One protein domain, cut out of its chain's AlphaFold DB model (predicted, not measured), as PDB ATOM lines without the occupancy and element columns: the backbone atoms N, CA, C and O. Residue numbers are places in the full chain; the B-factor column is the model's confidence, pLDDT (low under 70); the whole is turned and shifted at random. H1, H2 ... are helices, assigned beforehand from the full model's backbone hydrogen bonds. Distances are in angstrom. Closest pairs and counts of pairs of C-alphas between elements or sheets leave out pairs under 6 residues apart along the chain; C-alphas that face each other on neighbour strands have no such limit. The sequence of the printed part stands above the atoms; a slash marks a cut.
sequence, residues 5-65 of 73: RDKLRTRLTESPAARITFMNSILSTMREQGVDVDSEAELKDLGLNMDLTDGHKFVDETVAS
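This is residues 5 to 65 of the 73 residues of an uncharacterized protein of Maribius salinus (UniProt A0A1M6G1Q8). The long helix H2 forms one side of an open frame, with H1 and H4 side by side at its first end and the short helix H3 at the far end of the frame, away from both. The chain folds back after H2 through residues 33 to 39 to H3, and residues 46 to 54 return from H3 to H4 across from H2. The printed part has 61 residues with four named helices, H1, H2, H3 and H4 in that order, and no named strand; the class is all helix. It is compact by its radius of gyration of the C-alphas, 11.7 A, but elongated, spanning 30 by 18 by 18 A.

H1, residues 5 to 14, and H2, residues 16 to 32, touch only at the corner by their tight link; the closest C-alphas are those of Leu 12 and Arg 19, 5.2 A apart. They run opposite ways at a steep tilt of 60 degrees. H3, residues 40 to 45, touches no helix and is apart from H1, H2 and H4, the last being residues 55 to 64. H1 and H4 touch, closest at the C-alphas of Thr 13 and Gly 55, 3.9 A, and run opposite ways at a steep tilt of 40 degrees. H2 and H4 only just touch, only at their ends, with 3 pairs of C-alphas within 8 A, the closest those of Pro 16 and Gly 55, 7.0 A. In H1, H2, H3 and H4 every O i to N i+4 pair is within hydrogen-bond range.

H1 begins at C-alpha 5, (-44.899, 46.548, 40.347), and is 14.2 A long. H2 measures 24.4 A and ends at C-alpha 32, (-65.137, 40.104, 29.060). H3 measures 8.6 A. H4 measures 13.9 A and ends at C-alpha 64, (-43.176, 47.739, 25.990).

The C-alphas farthest apart are those of Lys 7 and Ala 41, 32.2 A. The printed part has no cut, and no link is long. Mean pLDDT of the printed part is 72.5; residues 35, 37, 39 to 53, 55 and 61 to 65 are under 70.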
ATOM      1  N   ARG A   5     -45.478  46.823  41.664       70.69
ATOM      2  CA  ARG A   5     -44.899  46.548  40.347       70.69
ATOM      3  C   ARG A   5     -43.616  45.727  40.445       70.69
ATOM      4  O   ARG A   5     -43.471  44.766  39.698       70.69
ATOM      5  N   ASP A   6     -42.733  46.046  41.390       77.50
ATOM      6  CA  ASP A   6     -41.482  45.300  41.581       77.50
ATOM      7  C   ASP A   6     -41.761  43.858  42.015       77.50
ATOM      8  O   ASP A   6     -41.194  42.920  41.466       77.50
ATOM      9  N   LYS A   7     -42.711  43.667  42.940       79.38
ATOM     10  CA  LYS A   7     -43.124  42.329  43.392       79.38
ATOM     11  C   LYS A   7     -43.752  41.503  42.270       79.38
ATOM     12  O   LYS A   7     -43.513  40.298  42.196       79.38
ATOM     13  N   LEU A   8     -44.560  42.138  41.417       74.69
ATOM     14  CA  LEU A   8     -45.150  41.487  40.250       74.69
ATOM     15  C   LEU A   8     -44.060  41.094  39.247       74.69
ATOM     16  O   LEU A   8     -44.015  39.938  38.844       74.69
ATOM     17  N   ARG A   9     -43.138  42.007  38.923       77.75
ATOM     18  CA  ARG A   9     -42.008  41.741  38.020       77.75
ATOM     19  C   ARG A   9     -41.176  40.556  38.497       77.75
ATOM     20  O   ARG A   9     -40.990  39.624  37.729       77.75
ATOM     21  N   THR A  10     -40.779  40.532  39.767       82.19
ATOM     22  CA  THR A  10     -40.033  39.402  40.341       82.19
ATOM     23  C   THR A  10     -40.790  38.081  40.186       82.19
ATOM     24  O   THR A  10     -40.232  37.119  39.669       82.19
ATOM     25  N   ARG A  11     -42.085  38.036  40.532       81.69
ATOM     26  CA  ARG A  11     -42.892  36.809  40.391       81.69
ATOM     27  C   ARG A  11     -43.032  36.344  38.944       81.69
ATOM     28  O   ARG A  11     -42.966  35.145  38.689       81.69
ATOM     29  N   LEU A  12     -43.248  37.275  38.018       80.75
ATOM     30  CA  LEU A  12     -43.395  36.968  36.598       80.75
ATOM     31  C   LEU A  12     -42.072  36.522  35.983       80.75
ATOM     32  O   LEU A  12     -42.077  35.671  35.105       80.75
ATOM     33  N   THR A  13     -40.938  37.030  36.455       80.38
ATOM     34  CA  THR A  13     -39.626  36.582  35.988       80.38
ATOM     35  C   THR A  13     -39.278  35.194  36.533       80.38
ATOM     36  O   THR A  13     -38.897  34.307  35.768       80.38
ATOM     37  N   GLU A  14     -39.482  34.963  37.830       85.00
ATOM     38  CA  GLU A  14     -39.073  33.729  38.513       85.00
ATOM     39  C   GLU A  14     -39.984  32.527  38.225       85.00
ATOM     40  O   GLU A  14     -39.528  31.386  38.275       85.00
ATOM     41  N   SER A  15     -41.267  32.751  37.919       83.25
ATOM     42  CA  SER A  15     -42.247  31.669  37.783       83.25
ATOM     43  C   SER A  15     -42.927  31.649  36.409       83.25
ATOM     44  O   SER A  15     -43.754  32.518  36.121       83.25
ATOM     45  N   PRO A  16     -42.683  30.606  35.589       79.31
ATOM     46  CA  PRO A  16     -43.446  30.369  34.362       79.31
ATOM     47  C   PRO A  16     -44.951  30.232  34.617       79.31
ATOM     48  O   PRO A  16     -45.761  30.766  33.863       79.31
ATOM     49  N   ALA A  17     -45.337  29.580  35.719       80.56
ATOM     50  CA  ALA A  17     -46.740  29.442  36.101       80.56
ATOM     51  C   ALA A  17     -47.391  30.806  36.380       80.56
ATOM     52  O   ALA A  17     -48.505  31.051  35.929       80.56
ATOM     53  N   ALA A  18     -46.680  31.723  37.049       80.69
ATOM     54  CA  ALA A  18     -47.189  33.072  37.297       80.69
ATOM     55  C   ALA A  18     -47.402  33.864  35.998       80.69
ATOM     56  O   ALA A  18     -48.383  34.601  35.905       80.69
ATOM     57  N   ARG A  19     -46.536  33.684  34.988       79.94
ATOM     58  CA  ARG A  19     -46.718  34.290  33.656       79.94
ATOM     59  C   ARG A  19     -47.981  33.789  32.982       79.94
ATOM     60  O   ARG A  19     -48.797  34.598  32.558       79.94
ATOM     61  N   ILE A  20     -48.183  32.471  32.961       78.62
ATOM     62  CA  ILE A  20     -49.381  31.857  32.375       78.62
ATOM     63  C   ILE A  20     -50.642  32.347  33.094       78.62
ATOM     64  O   ILE A  20     -51.604  32.741  32.444       78.62
ATOM     65  N   THR A  21     -50.647  32.385  34.429       81.56
ATOM     66  CA  THR A  21     -51.795  32.899  35.192       81.56
ATOM     67  C   THR A  21     -52.074  34.370  34.890       81.56
ATOM     68  O   THR A  21     -53.231  34.746  34.707       81.56
ATOM     69  N   PHE A  22     -51.035  35.202  34.811       79.62
ATOM     70  CA  PHE A  22     -51.180  36.620  34.487       79.62
ATOM     71  C   PHE A  22     -51.710  36.829  33.061       79.62
ATOM     72  O   PHE A  22     -52.601  37.647  32.850       79.62
ATOM     73  N   MET A  23     -51.253  36.021  32.105       77.06
ATOM     74  CA  MET A  23     -51.775  36.007  30.737       77.06
ATOM     75  C   MET A  23     -53.215  35.567  30.644       77.06
ATOM     76  O   MET A  23     -54.021  36.254  30.029       77.06
ATOM     77  N   ASN A  24     -53.566  34.475  31.312       79.19
ATOM     78  CA  ASN A  24     -54.943  34.013  31.355       79.19
ATOM     79  C   ASN A  24     -55.866  35.074  31.966       79.19
ATOM     80  O   ASN A  24     -56.989  35.225  31.504       79.19
ATOM     81  N   SER A  25     -55.388  35.845  32.949       79.38
ATOM     82  CA  SER A  25     -56.138  36.982  33.491       79.38
ATOM     83  C   SER A  25     -56.361  38.076  32.445       79.38
ATOM     84  O   SER A  25     -57.476  38.573  32.338       79.38
ATOM     85  N   ILE A  26     -55.334  38.440  31.673       77.31
ATOM     86  CA  ILE A  26     -55.439  39.469  30.627       77.31
ATOM     87  C   ILE A  26     -56.382  39.013  29.510       77.31
ATOM     88  O   ILE A  26     -57.299  39.746  29.149       77.31
ATOM     89  N   LEU A  27     -56.218  37.781  29.023       76.50
ATOM     90  CA  LEU A  27     -57.086  37.197  27.999       76.50
ATOM     91  C   LEU A  27     -58.535  37.057  28.492       76.50
ATOM     92  O   LEU A  27     -59.464  37.284  27.723       76.50
ATOM     93  N   SER A  28     -58.748  36.724  29.770       81.44
ATOM     94  CA  SER A  28     -60.091  36.689  30.369       81.44
ATOM     95  C   SER A  28     -60.741  38.069  30.357       81.44
ATOM     96  O   SER A  28     -61.871  38.200  29.899       81.44
ATOM     97  N   THR A  29     -60.024  39.112  30.787       78.94
ATOM     98  CA  THR A  29     -60.542  40.489  30.759       78.94
ATOM     99  C   THR A  29     -60.831  40.957  29.333       78.94
ATOM    100  O   THR A  29     -61.833  41.621  29.099       78.94
ATOM    101  N   MET A  30     -60.001  40.577  28.361       76.12
ATOM    102  CA  MET A  30     -60.248  40.865  26.946       76.12
ATOM    103  C   MET A  30     -61.529  40.188  26.438       76.12
ATOM    104  O   MET A  30     -62.366  40.862  25.837       76.12
ATOM    105  N   ARG A  31     -61.750  38.904  26.761       78.69
ATOM    106  CA  ARG A  31     -63.023  38.218  26.461       78.69
ATOM    107  C   ARG A  31     -64.218  38.919  27.101       78.69
ATOM    108  O   ARG A  31     -65.244  39.087  26.453       78.69
ATOM    109  N   GLU A  32     -64.089  39.352  28.354       81.00
ATOM    110  CA  GLU A  32     -65.137  40.104  29.060       81.00
ATOM    111  C   GLU A  32     -65.433  41.460  28.400       81.00
ATOM    112  O   GLU A  32     -66.573  41.921  28.422       81.00
ATOM    113  N   GLN A  33     -64.432  42.082  27.774       77.62
ATOM    114  CA  GLN A  33     -64.572  43.317  26.998       77.62
ATOM    115  C   GLN A  33     -65.077  43.090  25.561       77.62
ATOM    116  O   GLN A  33     -65.293  44.061  24.838       77.62
ATOM    117  N   GLY A  34     -65.307  41.836  25.155       75.19
ATOM    118  CA  GLY A  34     -65.809  41.478  23.828       75.19
ATOM    119  C   GLY A  34     -64.733  41.356  22.747       75.19
ATOM    120  O   GLY A  34     -65.076  41.356  21.570       75.19
ATOM    121  N   VAL A  35     -63.456  41.267  23.131       69.75
ATOM    122  CA  VAL A  35     -62.344  40.967  22.217       69.75
ATOM    123  C   VAL A  35     -62.330  39.466  21.926       69.75
ATOM    124  O   VAL A  35     -62.357  38.655  22.860       69.75
ATOM    125  N   ASP A  36     -62.260  39.085  20.649       72.94
ATOM    126  CA  ASP A  36     -62.160  37.688  20.235       72.94
ATOM    127  C   ASP A  36     -60.707  37.211  20.358       72.94
ATOM    128  O   ASP A  36     -59.915  37.180  19.417       72.94
ATOM    129  N   VAL A  37     -60.345  36.814  21.577       68.06
ATOM    130  CA  VAL A  37     -59.002  36.303  21.887       68.06
ATOM    131  C   VAL A  37     -58.726  34.907  21.320       68.06
ATOM    132  O   VAL A  37     -57.617  34.406  21.495       68.06
ATOM    133  N   ASP A  38     -59.709  34.246  20.702       70.25
ATOM    134  CA  ASP A  38     -59.492  32.965  20.025       70.25
ATOM    135  C   ASP A  38     -59.013  33.187  18.571       70.25
ATOM    136  O   ASP A  38     -58.512  32.262  17.925       70.25
ATOM    137  N   SER A  39     -59.082  34.432  18.074       68.88
ATOM    138  CA  SER A  39     -58.527  34.864  16.792       68.88
ATOM    139  C   SER A  39     -57.055  35.272  16.916       68.88
ATOM    140  O   SER A  39     -56.708  36.315  17.473       68.88
ATOM    141  N   GLU A  40     -56.154  34.489  16.312       64.44
ATOM    142  CA  GLU A  40     -54.718  34.811  16.230       64.44
ATOM    143  C   GLU A  40     -54.464  36.173  15.552       64.44
ATOM    144  O   GLU A  40     -53.511  36.877  15.890       64.44
ATOM    145  N   ALA A  41     -55.337  36.577  14.624       65.12
ATOM    146  CA  ALA A  41     -55.251  37.867  13.949       65.12
ATOM    147  C   ALA A  41     -55.552  39.037  14.897       65.12
ATOM    148  O   ALA A  41     -54.827  40.030  14.856       65.12
ATOM    149  N   GLU A  42     -56.556  38.908  15.773       63.28
ATOM    150  CA  GLU A  42     -56.852  39.928  16.788       63.28
ATOM    151  C   GLU A  42     -55.748  39.985  17.841       63.28
ATOM    152  O   GLU A  42     -55.266  41.064  18.158       63.28
ATOM    153  N   LEU A  43     -55.243  38.842  18.315       64.81
ATOM    154  CA  LEU A  43     -54.117  38.816  19.257       64.81
ATOM    155  C   LEU A  43     -52.849  39.480  18.688       64.81
ATOM    156  O   LEU A  43     -52.116  40.158  19.415       64.81
ATOM    157  N   LYS A  44     -52.595  39.301  17.386       63.88
ATOM    158  CA  LYS A  44     -51.464  39.916  16.681       63.88
ATOM    159  C   LYS A  44     -51.666  41.414  16.451       63.88
ATOM    160  O   LYS A  44     -50.702  42.165  16.593       63.88
ATOM    161  N   ASP A  45     -52.881  41.844  16.115       64.94
ATOM    162  CA  ASP A  45     -53.246  43.263  15.995       64.94
ATOM    163  C   ASP A  45     -53.141  43.980  17.352       64.94
ATOM    164  O   ASP A  45     -52.595  45.078  17.458       64.94
ATOM    165  N   LEU A  46     -53.510  43.277  18.424       61.41
ATOM    166  CA  LEU A  46     -53.312  43.690  19.811       61.41
ATOM    167  C   LEU A  46     -51.847  43.569  20.271       61.41
ATOM    168  O   LEU A  46     -51.560  43.723  21.453       61.41
ATOM    169  N   GLY A  47     -50.892  43.273  19.388       58.59
ATOM    170  CA  GLY A  47     -49.468  43.262  19.730       58.59
ATOM    171  C   GLY A  47     -49.109  42.349  20.910       58.59
ATOM    172  O   GLY A  47     -48.096  42.581  21.573       58.59
ATOM    173  N   LEU A  48     -49.908  41.311  21.183       63.62
ATOM    174  CA  LEU A  48     -49.685  40.351  22.270       63.62
ATOM    175  C   LEU A  48     -48.635  39.296  21.885       63.62
ATOM    176  O   LEU A  48     -48.739  38.131  22.268       63.62
ATOM    177  N   ASN A  49     -47.603  39.698  21.139       57.28
ATOM    178  CA  ASN A  49     -46.402  38.895  20.930       57.28
ATOM    179  C   ASN A  49     -45.601  38.906  22.235       57.28
ATOM    180  O   ASN A  49     -44.683  39.701  22.398       57.28
ATOM    181  N   MET A  50     -46.018  38.068  23.181       60.78
ATOM    182  CA  MET A  50     -45.344  37.892  24.460       60.78
ATOM    183  C   MET A  50     -44.661  36.532  24.491       60.78
ATOM    184  O   MET A  50     -45.311  35.485  24.444       60.78
ATOM    185  N   ASP A  51     -43.342  36.546  24.601       64.56
ATOM    186  CA  ASP A  51     -42.543  35.346  24.784       64.56
ATOM    187  C   ASP A  51     -42.665  34.853  26.236       64.56
ATOM    188  O   ASP A  51     -42.053  35.381  27.163       64.56
ATOM    189  N   LEU A  52     -43.478  33.815  26.453       65.25
ATOM    190  CA  LEU A  52     -43.699  33.221  27.781       65.25
ATOM    191  C   LEU A  52     -42.528  32.357  28.266       65.25
ATOM    192  O   LEU A  52     -42.487  31.983  29.450       65.25
ATOM    193  N   THR A  53     -41.587  32.022  27.375       68.88
ATOM    194  CA  THR A  53     -40.455  31.153  27.712       68.88
ATOM    195  C   THR A  53     -39.426  31.880  28.566       68.88
ATOM    196  O   THR A  53     -38.923  31.305  29.534       68.88
ATOM    197  N   ASP A  54     -39.203  33.165  28.298       74.62
ATOM    198  CA  ASP A  54     -38.273  34.007  29.041       74.62
ATOM    199  C   ASP A  54     -39.034  35.029  29.892       74.62
ATOM    200  O   ASP A  54     -39.706  35.924  29.394       74.62
ATOM    201  N   GLY A  55     -38.906  34.912  31.214       69.62
ATOM    202  CA  GLY A  55     -39.591  35.803  32.144       69.62
ATOM    203  C   GLY A  55     -39.089  37.246  32.151       69.62
ATOM    204  O   GLY A  55     -39.815  38.124  32.617       69.62
ATOM    205  N   HIS A  56     -37.880  37.512  31.655       76.56
ATOM    206  CA  HIS A  56     -37.388  38.874  31.461       76.56
ATOM    207  C   HIS A  56     -37.986  39.480  30.198       76.56
ATOM    208  O   HIS A  56     -38.593  40.547  30.287       76.56
ATOM    209  N   LYS A  57     -37.914  38.765  29.068       71.94
ATOM    210  CA  LYS A  57     -38.557  39.204  27.821       71.94
ATOM    211  C   LYS A  57     -40.052  39.373  27.991       71.94
ATOM    212  O   LYS A  57     -40.566  40.406  27.606       71.94
ATOM    213  N   PHE A  58     -40.719  38.439  28.664       74.00
ATOM    214  CA  PHE A  58     -42.135  38.542  28.981       74.00
ATOM    215  C   PHE A  58     -42.476  39.868  29.660       74.00
ATOM    216  O   PHE A  58     -43.380  40.572  29.223       74.00
ATOM    217  N   VAL A  59     -41.769  40.220  30.741       72.12
ATOM    218  CA  VAL A  59     -42.054  41.461  31.467       72.12
ATOM    219  C   VAL A  59     -41.679  42.680  30.631       72.12
ATOM    220  O   VAL A  59     -42.413  43.664  30.648       72.12
ATOM    221  N   ASP A  60     -40.568  42.629  29.907       72.31
ATOM    222  CA  ASP A  60     -40.107  43.743  29.085       72.31
ATOM    223  C   ASP A  60     -41.052  43.992  27.900       72.31
ATOM    224  O   ASP A  60     -41.418  45.137  27.660       72.31
ATOM    225  N   GLU A  61     -41.543  42.941  27.242       67.50
ATOM    226  CA  GLU A  61     -42.565  42.983  26.191       67.50
ATOM    227  C   GLU A  61     -43.930  43.386  26.752       67.50
ATOM    228  O   GLU A  61     -44.579  44.243  26.176       67.50
ATOM    229  N   THR A  62     -44.340  42.886  27.923       65.31
ATOM    230  CA  THR A  62     -45.591  43.328  28.576       65.31
ATOM    231  C   THR A  62     -45.544  44.820  28.931       65.31
ATOM    232  O   THR A  62     -46.565  45.501  28.919       65.31
ATOM    233  N   VAL A  63     -44.368  45.350  29.277       60.72
ATOM    234  CA  VAL A  63     -44.182  46.775  29.593       60.72
ATOM    235  C   VAL A  63     -43.995  47.626  28.330       60.72
ATOM    236  O   VAL A  63     -44.373  48.797  28.341       60.72
ATOM    237  N   ALA A  64     -43.403  47.069  27.269       52.56
ATOM    238  CA  ALA A  64     -43.176  47.739  25.990       52.56
ATOM    239  C   ALA A  64     -44.433  47.771  25.114       52.56
ATOM    240  O   ALA A  64     -44.687  48.772  24.438       52.56
ATOM    241  N   SER A  65     -45.248  46.717  25.160       53.56
ATOM    242  CA  SER A  65     -46.577  46.702  24.575       53.56
ATOM    243  C   SER A  65     -47.386  47.781  25.269       53.56
ATOM    244  O   SER A  65     -47.777  47.673  26.427       53.56
TER     245      SER A  65